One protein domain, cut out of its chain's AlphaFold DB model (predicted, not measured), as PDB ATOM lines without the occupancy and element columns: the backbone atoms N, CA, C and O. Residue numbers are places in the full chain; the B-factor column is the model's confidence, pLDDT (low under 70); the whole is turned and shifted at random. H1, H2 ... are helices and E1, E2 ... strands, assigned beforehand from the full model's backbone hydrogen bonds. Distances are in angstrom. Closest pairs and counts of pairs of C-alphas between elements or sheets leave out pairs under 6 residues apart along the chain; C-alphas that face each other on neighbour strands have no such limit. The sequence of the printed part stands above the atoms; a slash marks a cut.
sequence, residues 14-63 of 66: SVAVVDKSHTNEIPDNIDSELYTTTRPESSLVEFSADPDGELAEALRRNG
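Overview. This is residues 14 to 63 of the 66 residues of an uncharacterized protein of Haloplanus aerogenes (UniProt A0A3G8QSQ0). With little regular structure, this is a narrow ribbon: a two-stranded hairpin, E1 and E2, has a short helix, H1, beyond one end and a long loop beyond the other, whose residues 27 to 36 stick out. The printed part has 50 residues, with E1, E2 and H1 in that order; the sheet is antiparallel and the class mixed, with 19 residues in named elements. It is extended, with a radius of gyration of the C-alphas of 16.3 A and spans of 49 by 17 by 11 A.

Arrangement. Look first at E1, residues 14 to 18, and E2, residues 44 to 49, an antiparallel hairpin at 149 degrees. N 15 and O 47 are within hydrogen-bond range at 2.9 A, as are N 45 and O 17 at 2.8 A. From E2 go on to H1, residues 54 to 61; their closest C-alphas, of Ala 49 and Leu 55, are 6.4 A apart. E1 and H1 are apart. In H1 every O i to N i+4 pair is within hydrogen-bond range.

Along the chain. Find C-alpha 14 at (42.063, 32.130, -28.554); E1 runs 13.3 A from there. E2 spans 15.7 A. H1 runs 10.4 A to C-alpha 61 at (37.963, 44.272, -39.617).

Size, cuts and confidence. The C-alphas farthest apart, of Leu 34 and Asp 52, are 48.9 A apart. The printed part has no cut. The link from E1 to E2 is long, 25 residues; that from E2 to H1 is tight. Residues 35 to 39 have pLDDT under 70.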
ATOM      1  N   SER A  14      41.161  33.153 -28.025       84.25
ATOM      2  CA  SER A  14      42.063  32.130 -28.554       84.25
ATOM      3  C   SER A  14      41.936  32.082 -30.070       84.25
ATOM      4  O   SER A  14      40.870  31.778 -30.601       84.25
ATOM      5  N   VAL A  15      43.028  32.381 -30.764       82.94
ATOM      6  CA  VAL A  15      43.094  32.390 -32.226       82.94
ATOM      7  C   VAL A  15      43.990  31.244 -32.674       82.94
ATOM      8  O   VAL A  15      45.179  31.234 -32.369       82.94
ATOM      9  N   ALA A  16      43.427  30.289 -33.410       83.88
ATOM     10  CA  ALA A  16      44.169  29.196 -34.026       83.88
ATOM     11  C   ALA A  16      44.469  29.526 -35.494       83.88
ATOM     12  O   ALA A  16      43.552  29.749 -36.286       83.88
ATOM     13  N   VAL A  17      45.747  29.542 -35.864       82.62
ATOM     14  CA  VAL A  17      46.207  29.800 -37.234       82.62
ATOM     15  C   VAL A  17      46.900  28.554 -37.766       82.62
ATOM     16  O   VAL A  17      47.699  27.936 -37.069       82.62
ATOM     17  N   VAL A  18      46.609  28.182 -39.011       81.62
ATOM     18  CA  VAL A  18      47.358  27.130 -39.704       81.62
ATOM     19  C   VAL A  18      48.594  27.760 -40.331       81.62
ATOM     20  O   VAL A  18      48.486  28.551 -41.268       81.62
ATOM     21  N   ASP A  19      49.767  27.406 -39.817       80.38
ATOM     22  CA  ASP A  19      51.031  27.801 -40.419       80.38
ATOM     23  C   ASP A  19      51.280  26.994 -41.703       80.38
ATOM     24  O   ASP A  19      51.237  25.760 -41.716       80.38
ATOM     25  N   LYS A  20      51.571  27.690 -42.807       77.88
ATOM     26  CA  LYS A  20      51.830  27.080 -44.122       77.88
ATOM     27  C   LYS A  20      53.293  26.651 -44.283       77.88
ATOM     28  O   LYS A  20      53.837  26.645 -45.383       77.88
ATOM     29  N   SER A  21      53.953  26.299 -43.185       77.62
ATOM     30  CA  SER A  21      55.337  25.829 -43.209       77.62
ATOM     31  C   SER A  21      55.478  24.405 -43.741       77.62
ATOM     32  O   SER A  21      56.596  23.976 -44.005       77.62
ATOM     33  N   HIS A  22      54.371  23.661 -43.888       77.94
ATOM     34  CA  HIS A  22      54.373  22.235 -44.240       77.94
ATOM     35  C   HIS A  22      55.274  21.392 -43.316       77.94
ATOM     36  O   HIS A  22      55.567  20.247 -43.623       77.94
ATOM     37  N   THR A  23      55.664  21.924 -42.147       75.19
ATOM     38  CA  THR A  23      56.553  21.269 -41.166       75.19
ATOM     39  C   THR A  23      55.961  19.969 -40.640       75.19
ATOM     40  O   THR A  23      56.674  19.082 -40.177       75.19
ATOM     41  N   ASN A  24      54.636  19.867 -40.706       72.50
ATOM     42  CA  ASN A  24      53.943  18.635 -40.439       72.50
ATOM     43  C   ASN A  24      54.180  17.657 -41.612       72.50
ATOM     44  O   ASN A  24      54.618  16.561 -41.387       72.50
ATOM     45  N   GLU A  25      54.021  17.979 -42.884       76.69
ATOM     46  CA  GLU A  25      54.008  16.970 -43.964       76.69
ATOM     47  C   GLU A  25      55.291  16.114 -44.115       76.69
ATOM     48  O   GLU A  25      56.415  16.604 -44.010       76.69
ATOM     49  N   ILE A  26      55.116  14.809 -44.389       77.69
ATOM     50  CA  ILE A  26      56.218  13.916 -44.779       77.69
ATOM     51  C   ILE A  26      56.232  13.875 -46.306       77.69
ATOM     52  O   ILE A  26      55.203  13.535 -46.892       77.69
ATOM     53  N   PRO A  27      57.347  14.238 -46.953       76.88
ATOM     54  CA  PRO A  27      57.426  14.231 -48.403       76.88
ATOM     55  C   PRO A  27      57.411  12.797 -48.947       76.88
ATOM     56  O   PRO A  27      57.996  11.891 -48.356       76.88
ATOM     57  N   ASP A  28      56.807  12.610 -50.122       79.75
ATOM     58  CA  ASP A  28      56.580  11.293 -50.748       79.75
ATOM     59  C   ASP A  28      57.868  10.512 -51.085       79.75
ATOM     60  O   ASP A  28      57.823   9.350 -51.484       79.75
ATOM     61  N   ASN A  29      59.032  11.154 -50.966       79.88
ATOM     62  CA  ASN A  29      60.345  10.555 -51.195       79.88
ATOM     63  C   ASN A  29      60.999   9.988 -49.923       79.88
ATOM     64  O   ASN A  29      62.106   9.453 -50.014       79.88
ATOM     65  N   ILE A  30      60.358  10.121 -48.760       75.56
ATOM     66  CA  ILE A  30      60.826   9.572 -47.489       75.56
ATOM     67  C   ILE A  30      59.824   8.530 -47.007       75.56
ATOM     68  O   ILE A  30      58.647   8.817 -46.809       75.56
ATOM     69  N   ASP A  31      60.322   7.323 -46.759       76.19
ATOM     70  CA  ASP A  31      59.560   6.306 -46.050       76.19
ATOM     71  C   ASP A  31      59.539   6.642 -44.550       76.19
ATOM     72  O   ASP A  31      60.557   6.551 -43.854       76.19
ATOM     73  N   SER A  32      58.372   7.061 -44.062       72.69
ATOM     74  CA  SER A  32      58.144   7.422 -42.661       72.69
ATOM     75  C   SER A  32      58.283   6.253 -41.688       72.69
ATOM     76  O   SER A  32      58.441   6.478 -40.491       72.69
ATOM     77  N   GLU A  33      58.208   5.011 -42.171       76.50
ATOM     78  CA  GLU A  33      58.398   3.819 -41.341       76.50
ATOM     79  C   GLU A  33      59.886   3.526 -41.103       76.50
ATOM     80  O   GLU A  33      60.250   2.907 -40.102       76.50
ATOM     81  N   LEU A  34      60.761   4.008 -41.996       77.06
ATOM     82  CA  LEU A  34      62.210   3.806 -41.919       77.06
ATOM     83  C   LEU A  34      62.943   4.933 -41.181       77.06
ATOM     84  O   LEU A  34      64.091   4.747 -40.772       77.06
ATOM     85  N   TYR A  35      62.297   6.087 -40.988       61.62
ATOM     86  CA  TYR A  35      62.903   7.256 -40.359       61.62
ATOM     87  C   TYR A  35      61.933   7.965 -39.413       61.62
ATOM     88  O   TYR A  35      60.862   8.418 -39.806       61.62
ATOM     89  N   THR A  36      62.350   8.150 -38.160       62.31
ATOM     90  CA  THR A  36      61.640   9.011 -37.209       62.31
ATOM     91  C   THR A  36      61.959  10.474 -37.495       62.31
ATOM     92  O   THR A  36      63.103  10.906 -37.332       62.31
ATOM     93  N   THR A  37      60.954  11.254 -37.882       65.75
ATOM     94  CA  THR A  37      61.071  12.710 -38.028       65.75
ATOM     95  C   THR A  37      60.558  13.405 -36.769       65.75
ATOM     96  O   THR A  37      59.497  13.061 -36.253       65.75
ATOM     97  N   THR A  38      61.278  14.417 -36.276       67.56
ATOM     98  CA  THR A  38      60.764  15.361 -35.269       67.56
ATOM     99  C   THR A  38      59.746  16.289 -35.931       67.56
ATOM    100  O   THR A  38      60.062  17.417 -36.305       67.56
ATOM    101  N   ARG A  39      58.546  15.754 -36.151       67.38
ATOM    102  CA  ARG A  39      57.406  16.401 -36.797       67.38
ATOM    103  C   ARG A  39      56.419  16.841 -35.707       67.38
ATOM    104  O   ARG A  39      56.043  16.002 -34.887       67.38
ATOM    105  N   PRO A  40      56.002  18.115 -35.649       72.31
ATOM    106  CA  PRO A  40      54.897  18.514 -34.780       72.31
ATOM    107  C   PRO A  40      53.607  17.843 -35.264       72.31
ATOM    108  O   PRO A  40      53.404  17.749 -36.464       72.31
ATOM    109  N   GLU A  41      52.724  17.395 -34.367       73.31
ATOM    110  CA  GLU A  41      51.501  16.660 -34.753       73.31
ATOM    111  C   GLU A  41      50.541  17.489 -35.623       73.31
ATOM    112  O   GLU A  41      49.792  16.952 -36.444       73.31
ATOM    113  N   SER A  42      50.573  18.815 -35.471       74.44
ATOM    114  CA  SER A  42      49.756  19.749 -36.239       74.44
ATOM    115  C   SER A  42      50.573  20.959 -36.690       74.44
ATOM    116  O   SER A  42      51.534  21.356 -36.037       74.44
ATOM    117  N   SER A  43      50.157  21.568 -37.802       80.50
ATOM    118  CA  SER A  43      50.627  22.898 -38.221       80.50
ATOM    119  C   SER A  43      49.823  24.027 -37.563       80.50
ATOM    120  O   SER A  43      49.861  25.164 -38.028       80.50
ATOM    121  N   LEU A  44      49.024  23.714 -36.541       82.56
ATOM    122  CA  LEU A  44      48.164  24.675 -35.871       82.56
ATOM    123  C   LEU A  44      48.973  25.396 -34.795       82.56
ATOM    124  O   LEU A  44      49.620  24.770 -33.957       82.56
ATOM    125  N   VAL A  45      48.927  26.722 -34.834       82.25
ATOM    126  CA  VAL A  45      49.558  27.597 -33.850       82.25
ATOM    127  C   VAL A  45      48.467  28.402 -33.165       82.25
ATOM    128  O   VAL A  45      47.684  29.090 -33.821       82.25
ATOM    129  N   GLU A  46      48.410  28.297 -31.842       83.75
ATOM    130  CA  GLU A  46      47.450  29.026 -31.018       83.75
ATOM    131  C   GLU A  46      48.076  30.301 -30.455       83.75
ATOM    132  O   GLU A  46      49.175  30.292 -29.897       83.75
ATOM    133  N   PHE A  47      47.341  31.401 -30.568       83.38
ATOM    134  CA  PHE A  47      47.691  32.698 -30.013       83.38
ATOM    135  C   PHE A  47      46.606  33.138 -29.039       83.38
ATOM    136  O   PHE A  47      45.413  33.005 -29.317       83.38
ATOM    137  N   SER A  48      47.022  33.706 -27.910       83.56
ATOM    138  CA  SER A  48      46.111  34.409 -27.014       83.56
ATOM    139  C   SER A  48      46.153  35.895 -27.347       83.56
ATOM    140  O   SER A  48      47.227  36.496 -27.347       83.56
ATOM    141  N   ALA A  49      44.994  36.471 -27.653       82.25
ATOM    142  CA  ALA A  49      44.838  37.878 -27.980       82.25
ATOM    143  C   ALA A  49      43.968  38.577 -26.934       82.25
ATOM    144  O   ALA A  49      42.962  38.027 -26.474       82.25
ATOM    145  N   ASP A  50      44.332  39.810 -26.585       84.25
ATOM    146  CA  ASP A  50      43.449  40.667 -25.804       84.25
ATOM    147  C   ASP A  50      42.285  41.147 -26.691       84.25
ATOM    148  O   ASP A  50      42.504  41.506 -27.852       84.25
ATOM    149  N   PRO A  51      41.046  41.180 -26.172       80.94
ATOM    150  CA  PRO A  51      39.855  41.498 -26.965       80.94
ATOM    151  C   PRO A  51      39.790  42.941 -27.470       80.94
ATOM    152  O   PRO A  51      39.045  43.225 -28.410       80.94
ATOM    153  N   ASP A  52      40.570  43.828 -26.857       82.25
ATOM    154  CA  ASP A  52      40.765  45.222 -27.263       82.25
ATOM    155  C   ASP A  52      42.142  45.443 -27.926       82.25
ATOM    156  O   ASP A  52      42.554  46.576 -28.156       82.25
ATOM    157  N   GLY A  53      42.878  44.362 -28.206       83.06
ATOM    158  CA  GLY A  53      44.196  44.399 -28.830       83.06
ATOM    159  C   GLY A  53      44.147  44.483 -30.358       83.06
ATOM    160  O   GLY A  53      43.149  44.151 -30.999       83.06
ATOM    161  N   GLU A  54      45.283  44.855 -30.949       87.00
ATOM    162  CA  GLU A  54      45.445  45.044 -32.399       87.00
ATOM    163  C   GLU A  54      45.045  43.799 -33.213       87.00
ATOM    164  O   GLU A  54      44.396  43.912 -34.252       87.00
ATOM    165  N   LEU A  55      45.376  42.598 -32.723       85.50
ATOM    166  CA  LEU A  55      45.028  41.347 -33.400       85.50
ATOM    167  C   LEU A  55      43.507  41.118 -33.442       85.50
ATOM    168  O   LEU A  55      42.980  40.725 -34.481       85.50
ATOM    169  N   ALA A  56      42.792  41.398 -32.348       85.00
ATOM    170  CA  ALA A  56      41.337  41.263 -32.295       85.00
ATOM    171  C   ALA A  56      40.649  42.287 -33.210       85.00
ATOM    172  O   ALA A  56      39.730  41.942 -33.953       85.00
ATOM    173  N   GLU A  57      41.130  43.533 -33.222       86.12
ATOM    174  CA  GLU A  57      40.619  44.572 -34.119       86.12
ATOM    175  C   GLU A  57      40.844  44.211 -35.595       86.12
ATOM    176  O   GLU A  57      39.922  44.307 -36.412       86.12
ATOM    177  N   ALA A  58      42.040  43.725 -35.938       88.88
ATOM    178  CA  ALA A  58      42.356  43.273 -37.287       88.88
ATOM    179  C   ALA A  58      41.448  42.115 -37.725       88.88
ATOM    180  O   ALA A  58      40.942  42.129 -38.849       88.88
ATOM    181  N   LEU A  59      41.190  41.137 -36.853       87.56
ATOM    182  CA  LEU A  59      40.295  40.013 -37.143       87.56
ATOM    183  C   LEU A  59      38.849  40.481 -37.373       87.56
ATOM    184  O   LEU A  59      38.264  40.137 -38.404       87.56
ATOM    185  N   ARG A  60      38.311  41.361 -36.516       88.12
ATOM    186  CA  ARG A  60      36.971  41.956 -36.709       88.12
ATOM    187  C   ARG A  60      36.871  42.733 -38.017       88.12
ATOM    188  O   ARG A  60      35.892  42.605 -38.749       88.12
ATOM    189  N   ARG A  61      37.908  43.502 -38.364       89.69
ATOM    190  CA  ARG A  61      37.963  44.272 -39.617       89.69
ATOM    191  C   ARG A  61      37.999  43.380 -40.861       89.69
ATOM    192  O   ARG A  61      37.530  43.798 -41.916       89.69
ATOM    193  N   ASN A  62      38.525  42.163 -40.734       88.31
ATOM    194  CA  ASN A  62      38.522  41.147 -41.788       88.31
ATOM    195  C   ASN A  62      37.266  40.251 -41.765       88.31
ATOM    196  O   ASN A  62      37.183  39.308 -42.547       88.31
ATOM    197  N   GLY A  63      36.273  40.561 -40.921       86.38
ATOM    198  CA  GLY A  63      34.974  39.884 -40.896       86.38
ATOM    199  C   GLY A  63      34.916  38.625 -40.029       86.38
ATOM    200  O   GLY A  63      33.969  37.853 -40.165       86.38
TER     201      GLY A  63